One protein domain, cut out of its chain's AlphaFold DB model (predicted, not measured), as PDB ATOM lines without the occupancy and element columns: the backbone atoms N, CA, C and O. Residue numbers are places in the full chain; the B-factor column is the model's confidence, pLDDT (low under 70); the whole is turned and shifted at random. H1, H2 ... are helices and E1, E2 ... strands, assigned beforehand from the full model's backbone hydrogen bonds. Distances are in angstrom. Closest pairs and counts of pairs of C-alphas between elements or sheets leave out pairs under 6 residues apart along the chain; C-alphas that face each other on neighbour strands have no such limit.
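AT A GLANCE: This is residues 76 to 136 of the 157 residues of an uncharacterized protein of [Eubacterium] rectale (UniProt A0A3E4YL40). A small hairpin of two strands, E1 and E2, has the later part of helix H1, residues 84 to 94, packed on it, while helix H2 sticks out from this small body as a long arm. The earlier part of H1, residues 77 to 83, also sticks out. The printed part has 61 residues, with H1, E1, E2 and H2 in that order and the two strands antiparallel; the class is mostly helix. The whole is extended and elongated, with a radius of gyration of the C-alphas of 16.4 A and spans of 51 by 33 by 22 A.

IN THESE COORDINATES: Find C-alpha 102 at (75.110, -12.332, 89.976), where E1 begins; it holds residues 102 to 105, and E2 holds residues 111 to 114. H1, residues 77 to 94, begins at C-alpha 77 at (86.623, -25.771, 76.949) and is 25.6 A long. H2, residues 119 to 134, is 23.9 A long and ends at C-alpha 134 at (57.145, -3.584, 61.058).

HOW THE PARTS SIT: Look first at the hairpin of E1 and E2, where N 103 and O 113 are 2.8 A apart, within hydrogen-bond range, and the directions stand at 148 degrees. From there go to H1: its closest C-alpha pair with E1 is Glu 92 and Val 102, 5.0 A, and with E2 Leu 88 and Tyr 112, 6.2 A. H2 is apart from H1 and from E1. Every O i to N i+4 pair of H1 is within hydrogen-bond range, and 11 of 12 in H2.

THE WHOLE: The C-alphas of Pro 108 and Lys 136 are the two farthest apart, 54.3 A. The printed part has no cut, and no link is long. Confidence is under 70 at residues 96, 98 to 99 and 116 to 122.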
ATOM      1  N   ASN A  76      90.292 -23.256  74.758       92.19
ATOM      2  CA  ASN A  76      89.833 -24.592  75.117       92.19
ATOM      3  C   ASN A  76      88.587 -24.550  76.026       92.19
ATOM      4  O   ASN A  76      88.282 -23.539  76.667       92.19
ATOM      5  N   LYS A  77      87.846 -25.670  76.118       91.31
ATOM      6  CA  LYS A  77      86.623 -25.771  76.949       91.31
ATOM      7  C   LYS A  77      86.903 -25.426  78.419       91.31
ATOM      8  O   LYS A  77      86.140 -24.673  79.024       91.31
ATOM      9  N   ARG A  78      88.019 -25.929  78.962       89.62
ATOM     10  CA  ARG A  78      88.461 -25.675  80.343       89.62
ATOM     11  C   ARG A  78      88.796 -24.200  80.578       89.62
ATOM     12  O   ARG A  78      88.290 -23.610  81.525       89.62
ATOM     13  N   GLU A  79      89.565 -23.585  79.684       91.19
ATOM     14  CA  GLU A  79      89.932 -22.160  79.760       91.19
ATOM     15  C   GLU A  79      88.696 -21.259  79.719       91.19
ATOM     16  O   GLU A  79      88.547 -20.340  80.523       91.19
ATOM     17  N   ARG A  80      87.752 -21.566  78.822       89.06
ATOM     18  CA  ARG A  80      86.479 -20.846  78.721       89.06
ATOM     19  C   ARG A  80      85.663 -20.945  80.008       89.06
ATOM     20  O   ARG A  80      85.075 -19.950  80.428       89.06
ATOM     21  N   TYR A  81      85.630 -22.126  80.624       88.19
ATOM     22  CA  TYR A  81      84.941 -22.346  81.893       88.19
ATOM     23  C   TYR A  81      85.569 -21.532  83.033       88.19
ATOM     24  O   TYR A  81      84.852 -20.814  83.730       88.19
ATOM     25  N   VAL A  82      86.898 -21.566  83.172       91.81
ATOM     26  CA  VAL A  82      87.632 -20.789  84.189       91.81
ATOM     27  C   VAL A  82      87.421 -19.289  83.988       91.81
ATOM     28  O   VAL A  82      87.046 -18.589  84.927       91.81
ATOM     29  N   LYS A  83      87.555 -18.795  82.750       92.00
ATOM     30  CA  LYS A  83      87.304 -17.388  82.412       92.00
ATOM     31  C   LYS A  83      85.884 -16.962  82.784       92.00
ATOM     32  O   LYS A  83      85.697 -15.896  83.362       92.00
ATOM     33  N   ARG A  84      84.882 -17.805  82.497       88.12
ATOM     34  CA  ARG A  84      83.486 -17.550  82.883       88.12
ATOM     35  C   ARG A  84      83.326 -17.496  84.403       88.12
ATOM     36  O   ARG A  84      82.672 -16.578  84.884       88.12
ATOM     37  N   LYS A  85      83.913 -18.437  85.148       89.44
ATOM     38  CA  LYS A  85      83.845 -18.467  86.620       89.44
ATOM     39  C   LYS A  85      84.461 -17.204  87.232       89.44
ATOM     40  O   LYS A  85      83.822 -16.563  88.059       89.44
ATOM     41  N   ASN A  86      85.641 -16.800  86.758       91.56
ATOM     42  CA  ASN A  86      86.325 -15.587  87.219       91.56
ATOM     43  C   ASN A  86      85.524 -14.320  86.897       91.56
ATOM     44  O   ASN A  86      85.411 -13.430  87.733       91.56
ATOM     45  N   HIS A  87      84.914 -14.260  85.711       89.50
ATOM     46  CA  HIS A  87      84.052 -13.148  85.327       89.50
ATOM     47  C   HIS A  87      82.794 -13.047  86.202       89.50
ATOM     48  O   HIS A  87      82.408 -11.949  86.581       89.50
ATOM     49  N   LEU A  88      82.160 -14.172  86.552       88.88
ATOM     50  CA  LEU A  88      81.003 -14.162  87.451       88.88
ATOM     51  C   LEU A  88      81.379 -13.697  88.863       88.88
ATOM     52  O   LEU A  88      80.660 -12.880  89.423       88.88
ATOM     53  N   LYS A  89      82.532 -14.138  89.383       89.75
ATOM     54  CA  LYS A  89      83.085 -13.646  90.655       89.75
ATOM     55  C   LYS A  89      83.363 -12.137  90.619       89.75
ATOM     56  O   LYS A  89      83.062 -11.428  91.567       89.75
ATOM     57  N   TYR A  90      83.916 -11.630  89.518       90.00
ATOM     58  CA  TYR A  90      84.130 -10.191  89.336       90.00
ATOM     59  C   TYR A  90      82.811  -9.408  89.304       90.00
ATOM     60  O   TYR A  90      82.710  -8.360  89.936       90.00
ATOM     61  N   LEU A  91      81.808  -9.911  88.578       85.06
ATOM     62  CA  LEU A  91      80.499  -9.266  88.477       85.06
ATOM     63  C   LEU A  91      79.755  -9.236  89.807       85.06
ATOM     64  O   LEU A  91      79.106  -8.242  90.083       85.06
ATOM     65  N   GLU A  92      79.836 -10.292  90.608       85.38
ATOM     66  CA  GLU A  92      79.242 -10.304  91.948       85.38
ATOM     67  C   GLU A  92      79.838  -9.185  92.820       85.38
ATOM     68  O   GLU A  92      79.090  -8.411  93.414       85.38
ATOM     69  N   ARG A  93      81.160  -8.972  92.750       84.56
ATOM     70  CA  ARG A  93      81.837  -7.870  93.449       84.56
ATOM     71  C   ARG A  93      81.499  -6.472  92.911       84.56
ATOM     72  O   ARG A  93      81.398  -5.531  93.687       84.56
ATOM     73  N   VAL A  94      81.421  -6.300  91.588       85.81
ATOM     74  CA  VAL A  94      81.333  -4.967  90.945       85.81
ATOM     75  C   VAL A  94      79.897  -4.538  90.634       85.81
ATOM     76  O   VAL A  94      79.582  -3.352  90.675       85.81
ATOM     77  N   ALA A  95      79.016  -5.484  90.324       74.94
ATOM     78  CA  ALA A  95      77.618  -5.258  89.961       74.94
ATOM     79  C   ALA A  95      76.673  -5.750  91.072       74.94
ATOM     80  O   ALA A  95      75.680  -6.431  90.808       74.94
ATOM     81  N   CYS A  96      77.001  -5.386  92.313       65.81
ATOM     82  CA  CYS A  96      76.249  -5.711  93.527       65.81
ATOM     83  C   CYS A  96      75.012  -4.818  93.756       65.81
ATOM     84  O   CYS A  96      74.271  -5.030  94.712       65.81
ATOM     85  N   LYS A  97      74.772  -3.814  92.897       73.25
ATOM     86  CA  LYS A  97      73.593  -2.937  92.997       73.25
ATOM     87  C   LYS A  97      72.309  -3.731  92.771       73.25
ATOM     88  O   LYS A  97      72.285  -4.616  91.924       73.25
ATOM     89  N   TYR A  98      71.252  -3.385  93.501       65.38
ATOM     90  CA  TYR A  98      69.965  -4.069  93.407       65.38
ATOM     91  C   TYR A  98      69.240  -3.753  92.082       65.38
ATOM     92  O   TYR A  98      69.122  -2.575  91.734       65.38
ATOM     93  N   PRO A  99      68.714  -4.764  91.361       65.88
ATOM     94  CA  PRO A  99      68.882  -6.199  91.607       65.88
ATOM     95  C   PRO A  99      70.286  -6.695  91.197       65.88
ATOM     96  O   PRO A  99      70.774  -6.319  90.125       65.88
ATOM     97  N   PRO A 100      70.932  -7.559  92.008       71.38
ATOM     98  CA  PRO A 100      72.306  -7.991  91.769       71.38
ATOM     99  C   PRO A 100      72.420  -8.751  90.449       71.38
ATOM    100  O   PRO A 100      71.612  -9.622  90.129       71.38
ATOM    101  N   ALA A 101      73.463  -8.464  89.669       76.31
ATOM    102  CA  ALA A 101      73.650  -9.127  88.377       76.31
ATOM    103  C   ALA A 101      74.013 -10.619  88.523       76.31
ATOM    104  O   ALA A 101      73.773 -11.426  87.616       76.31
ATOM    105  N   VAL A 102      74.646 -10.984  89.639       82.06
ATOM    106  CA  VAL A 102      75.110 -12.332  89.976       82.06
ATOM    107  C   VAL A 102      74.897 -12.556  91.467       82.06
ATOM    108  O   VAL A 102      75.160 -11.669  92.265       82.06
ATOM    109  N   GLU A 103      74.465 -13.758  91.820       84.81
ATOM    110  CA  GLU A 103      74.279 -14.234  93.185       84.81
ATOM    111  C   GLU A 103      75.158 -15.466  93.415       84.81
ATOM    112  O   GLU A 103      75.333 -16.308  92.524       84.81
ATOM    113  N   TYR A 104      75.742 -15.562  94.603       85.06
ATOM    114  CA  TYR A 104      76.499 -16.729  95.030       85.06
ATOM    115  C   TYR A 104      75.565 -17.711  95.743       85.06
ATOM    116  O   TYR A 104      74.880 -17.334  96.685       85.06
ATOM    117  N   VAL A 105      75.515 -18.961  95.276       86.06
ATOM    118  CA  VAL A 105      74.639 -20.000  95.832       86.06
ATOM    119  C   VAL A 105      75.467 -20.973  96.665       86.06
ATOM    120  O   VAL A 105      76.312 -21.701  96.128       86.06
ATOM    121  N   GLU A 106      75.198 -20.999  97.968       84.31
ATOM    122  CA  GLU A 106      75.822 -21.887  98.950       84.31
ATOM    123  C   GLU A 106      75.165 -23.277  98.912       84.31
ATOM    124  O   GLU A 106      74.197 -23.563  99.602       84.31
ATOM    125  N   ASN A 107      75.688 -24.152  98.052       84.69
ATOM    126  CA  ASN A 107      75.348 -25.577  97.975       84.69
ATOM    127  C   ASN A 107      76.607 -26.413  98.280       84.69
ATOM    128  O   ASN A 107      77.712 -25.878  98.178       84.69
ATOM    129  N   PRO A 108      76.503 -27.743  98.499       87.00
ATOM    130  CA  PRO A 108      77.674 -28.629  98.628       87.00
ATOM    131  C   PRO A 108      78.684 -28.498  97.472       87.00
ATOM    132  O   PRO A 108      79.868 -28.795  97.610       87.00
ATOM    133  N   LYS A 109      78.215 -28.026  96.310       82.62
ATOM    134  CA  LYS A 109      79.039 -27.521  95.210       82.62
ATOM    135  C   LYS A 109      78.650 -26.063  94.947       82.62
ATOM    136  O   LYS A 109      77.711 -25.838  94.179       82.62
ATOM    137  N   PRO A 110      79.327 -25.084  95.568       84.88
ATOM    138  CA  PRO A 110      78.928 -23.692  95.451       84.88
ATOM    139  C   PRO A 110      79.198 -23.155  94.047       84.88
ATOM    140  O   PRO A 110      80.178 -23.525  93.382       84.88
ATOM    141  N   TYR A 111      78.323 -22.270  93.577       85.31
ATOM    142  CA  TYR A 111      78.437 -21.685  92.246       85.31
ATOM    143  C   TYR A 111      77.843 -20.280  92.172       85.31
ATOM    144  O   TYR A 111      76.913 -19.924  92.886       85.31
ATOM    145  N   TYR A 112      78.379 -19.487  91.245       86.00
ATOM    146  CA  TYR A 112      77.832 -18.179  90.909       86.00
ATOM    147  C   TYR A 112      76.694 -18.344  89.898       86.00
ATOM    148  O   TYR A 112      76.909 -18.821  88.774       86.00
ATOM    149  N   LYS A 113      75.490 -17.929  90.278       82.94
ATOM    150  CA  LYS A 113      74.302 -17.897  89.431       82.94
ATOM    151  C   LYS A 113      74.092 -16.471  88.949       82.94
ATOM    152  O   LYS A 113      73.912 -15.546  89.725       82.94
ATOM    153  N   ARG A 114      74.115 -16.269  87.636       80.06
ATOM    154  CA  ARG A 114      73.774 -14.961  87.073       80.06
ATOM    155  C   ARG A 114      72.263 -14.777  87.147       80.06
ATOM    156  O   ARG A 114      71.530 -15.696  86.770       80.06
ATOM    157  N   TRP A 115      71.818 -13.595  87.551       72.81
ATOM    158  CA  TRP A 115      70.433 -13.175  87.390       72.81
ATOM    159  C   TRP A 115      70.211 -12.902  85.905       72.81
ATOM    160  O   TRP A 115      70.408 -11.807  85.382       72.81
ATOM    161  N   TYR A 116      69.938 -13.975  85.164       62.12
ATOM    162  CA  TYR A 116      69.568 -13.855  83.771       62.12
ATOM    163  C   TYR A 116      68.146 -13.320  83.683       62.12
ATOM    164  O   TYR A 116      67.245 -13.751  84.396       62.12
ATOM    165  N   ARG A 117      67.970 -12.428  82.713       57.75
ATOM    166  CA  ARG A 117      66.713 -12.150  82.025       57.75
ATOM    167  C   ARG A 117      65.937 -13.474  81.877       57.75
ATOM    168  O   ARG A 117      66.449 -14.428  81.290       57.75
ATOM    169  N   ASP A 118      64.739 -13.520  82.445       62.53
ATOM    170  CA  ASP A 118      63.860 -14.694  82.519       62.53
ATOM    171  C   ASP A 118      63.662 -15.361  81.136       62.53
ATOM    172  O   ASP A 118      63.835 -14.685  80.125       62.53
ATOM    173  N   LYS A 119      63.299 -16.647  80.999       65.31
ATOM    174  CA  LYS A 119      63.175 -17.272  79.643       65.31
ATOM    175  C   LYS A 119      62.206 -16.504  78.729       65.31
ATOM    176  O   LYS A 119      62.433 -16.392  77.520       65.31
ATOM    177  N   SER A 120      61.181 -15.899  79.327       67.12
ATOM    178  CA  SER A 120      60.227 -14.994  78.679       67.12
ATOM    179  C   SER A 120      60.899 -13.781  78.032       67.12
ATOM    180  O   SER A 120      60.465 -13.309  76.990       67.12
ATOM    181  N   SER A 121      62.027 -13.315  78.557       67.19
ATOM    182  CA  SER A 121      62.761 -12.164  78.038       67.19
ATOM    183  C   SER A 121      63.229 -12.292  76.590       67.19
ATOM    184  O   SER A 121      63.241 -11.298  75.863       67.19
ATOM    185  N   SER A 122      63.628 -13.499  76.181       69.81
ATOM    186  CA  SER A 122      64.062 -13.803  74.818       69.81
ATOM    187  C   SER A 122      62.869 -13.732  73.868       69.81
ATOM    188  O   SER A 122      62.936 -13.089  72.820       69.81
ATOM    189  N   TYR A 123      61.745 -14.316  74.291       74.62
ATOM    190  CA  TYR A 123      60.475 -14.243  73.577       74.62
ATOM    191  C   TYR A 123      59.997 -12.792  73.429       74.62
ATOM    192  O   TYR A 123      59.721 -12.349  72.318       74.62
ATOM    193  N   LEU A 124      60.003 -12.019  74.516       72.12
ATOM    194  CA  LEU A 124      59.592 -10.615  74.525       72.12
ATOM    195  C   LEU A 124      60.486  -9.741  73.641       72.12
ATOM    196  O   LEU A 124      59.981  -8.953  72.846       72.12
ATOM    197  N   LYS A 125      61.808  -9.952  73.692       71.31
ATOM    198  CA  LYS A 125      62.768  -9.290  72.794       71.31
ATOM    199  C   LYS A 125      62.522  -9.659  71.328       71.31
ATOM    200  O   LYS A 125      62.707  -8.837  70.437       71.31
ATOM    201  N   ARG A 126      62.114 -10.899  71.045       74.69
ATOM    202  CA  ARG A 126      61.764 -11.327  69.684       74.69
ATOM    203  C   ARG A 126      60.485 -10.644  69.196       74.69
ATOM    204  O   ARG A 126      60.467 -10.202  68.046       74.69
ATOM    205  N   GLN A 127      59.450 -10.557  70.035       77.88
ATOM    206  CA  GLN A 127      58.181  -9.913  69.674       77.88
ATOM    207  C   GLN A 127      58.354  -8.418  69.427       77.88
ATOM    208  O   GLN A 127      57.917  -7.913  68.397       77.88
ATOM    209  N   SER A 128      59.079  -7.721  70.295       70.00
ATOM    210  CA  SER A 128      59.342  -6.300  70.094       70.00
ATOM    211  C   SER A 128      60.196  -6.013  68.870       70.00
ATOM    212  O   SER A 128      59.832  -5.166  68.068       70.00
ATOM    213  N   ASN A 129      61.273  -6.769  68.638       72.31
ATOM    214  CA  ASN A 129      62.077  -6.620  67.427       72.31
ATOM    215  C   ASN A 129      61.245  -6.896  66.165       72.31
ATOM    216  O   ASN A 129      61.540  -6.376  65.093       72.31
ATOM    217  N   LYS A 130      60.221  -7.755  66.250       75.75
ATOM    218  CA  LYS A 130      59.268  -7.984  65.158       75.75
ATOM    219  C   LYS A 130      58.331  -6.784  64.972       75.75
ATOM    220  O   LYS A 130      58.105  -6.414  63.826       75.75
ATOM    221  N   ALA A 131      57.833  -6.180  66.051       74.88
ATOM    222  CA  ALA A 131      57.002  -4.978  66.001       74.88
ATOM    223  C   ALA A 131      57.778  -3.772  65.445       74.88
ATOM    224  O   ALA A 131      57.317  -3.132  64.511       74.88
ATOM    225  N   ILE A 132      59.001  -3.543  65.930       72.62
ATOM    226  CA  ILE A 132      59.857  -2.427  65.505       72.62
ATOM    227  C   ILE A 132      60.244  -2.560  64.029       72.62
ATOM    228  O   ILE A 132      60.145  -1.595  63.288       72.62
ATOM    229  N   ARG A 133      60.581  -3.768  63.552       70.06
ATOM    230  CA  ARG A 133      60.831  -4.007  62.114       70.06
ATOM    231  C   ARG A 133      59.611  -3.783  61.219       70.06
ATOM    232  O   ARG A 133      59.769  -3.668  60.011       70.06
ATOM    233  N   ARG A 134      58.403  -3.816  61.782       73.62
ATOM    234  CA  ARG A 134      57.145  -3.584  61.058       73.62
ATOM    235  C   ARG A 134      56.638  -2.151  61.211       73.62
ATOM    236  O   ARG A 134      55.675  -1.792  60.542       73.62
ATOM    237  N   TYR A 135      57.247  -1.367  62.094       71.56
ATOM    238  CA  TYR A 135      56.865   0.008  62.341       71.56
ATOM    239  C   TYR A 135      57.297   0.877  61.157       71.56
ATOM    240  O   TYR A 135      58.458   0.848  60.762       71.56
ATOM    241  N   LYS A 136      56.349   1.620  60.577       71.12
ATOM    242  CA  LYS A 136      56.553   2.481  59.398       71.12
ATOM    243  C   LYS A 136      56.635   3.980  59.740       71.12
ATOM    244  O   LYS A 136      56.546   4.800  58.835       71.12
TER     245      LYS A 136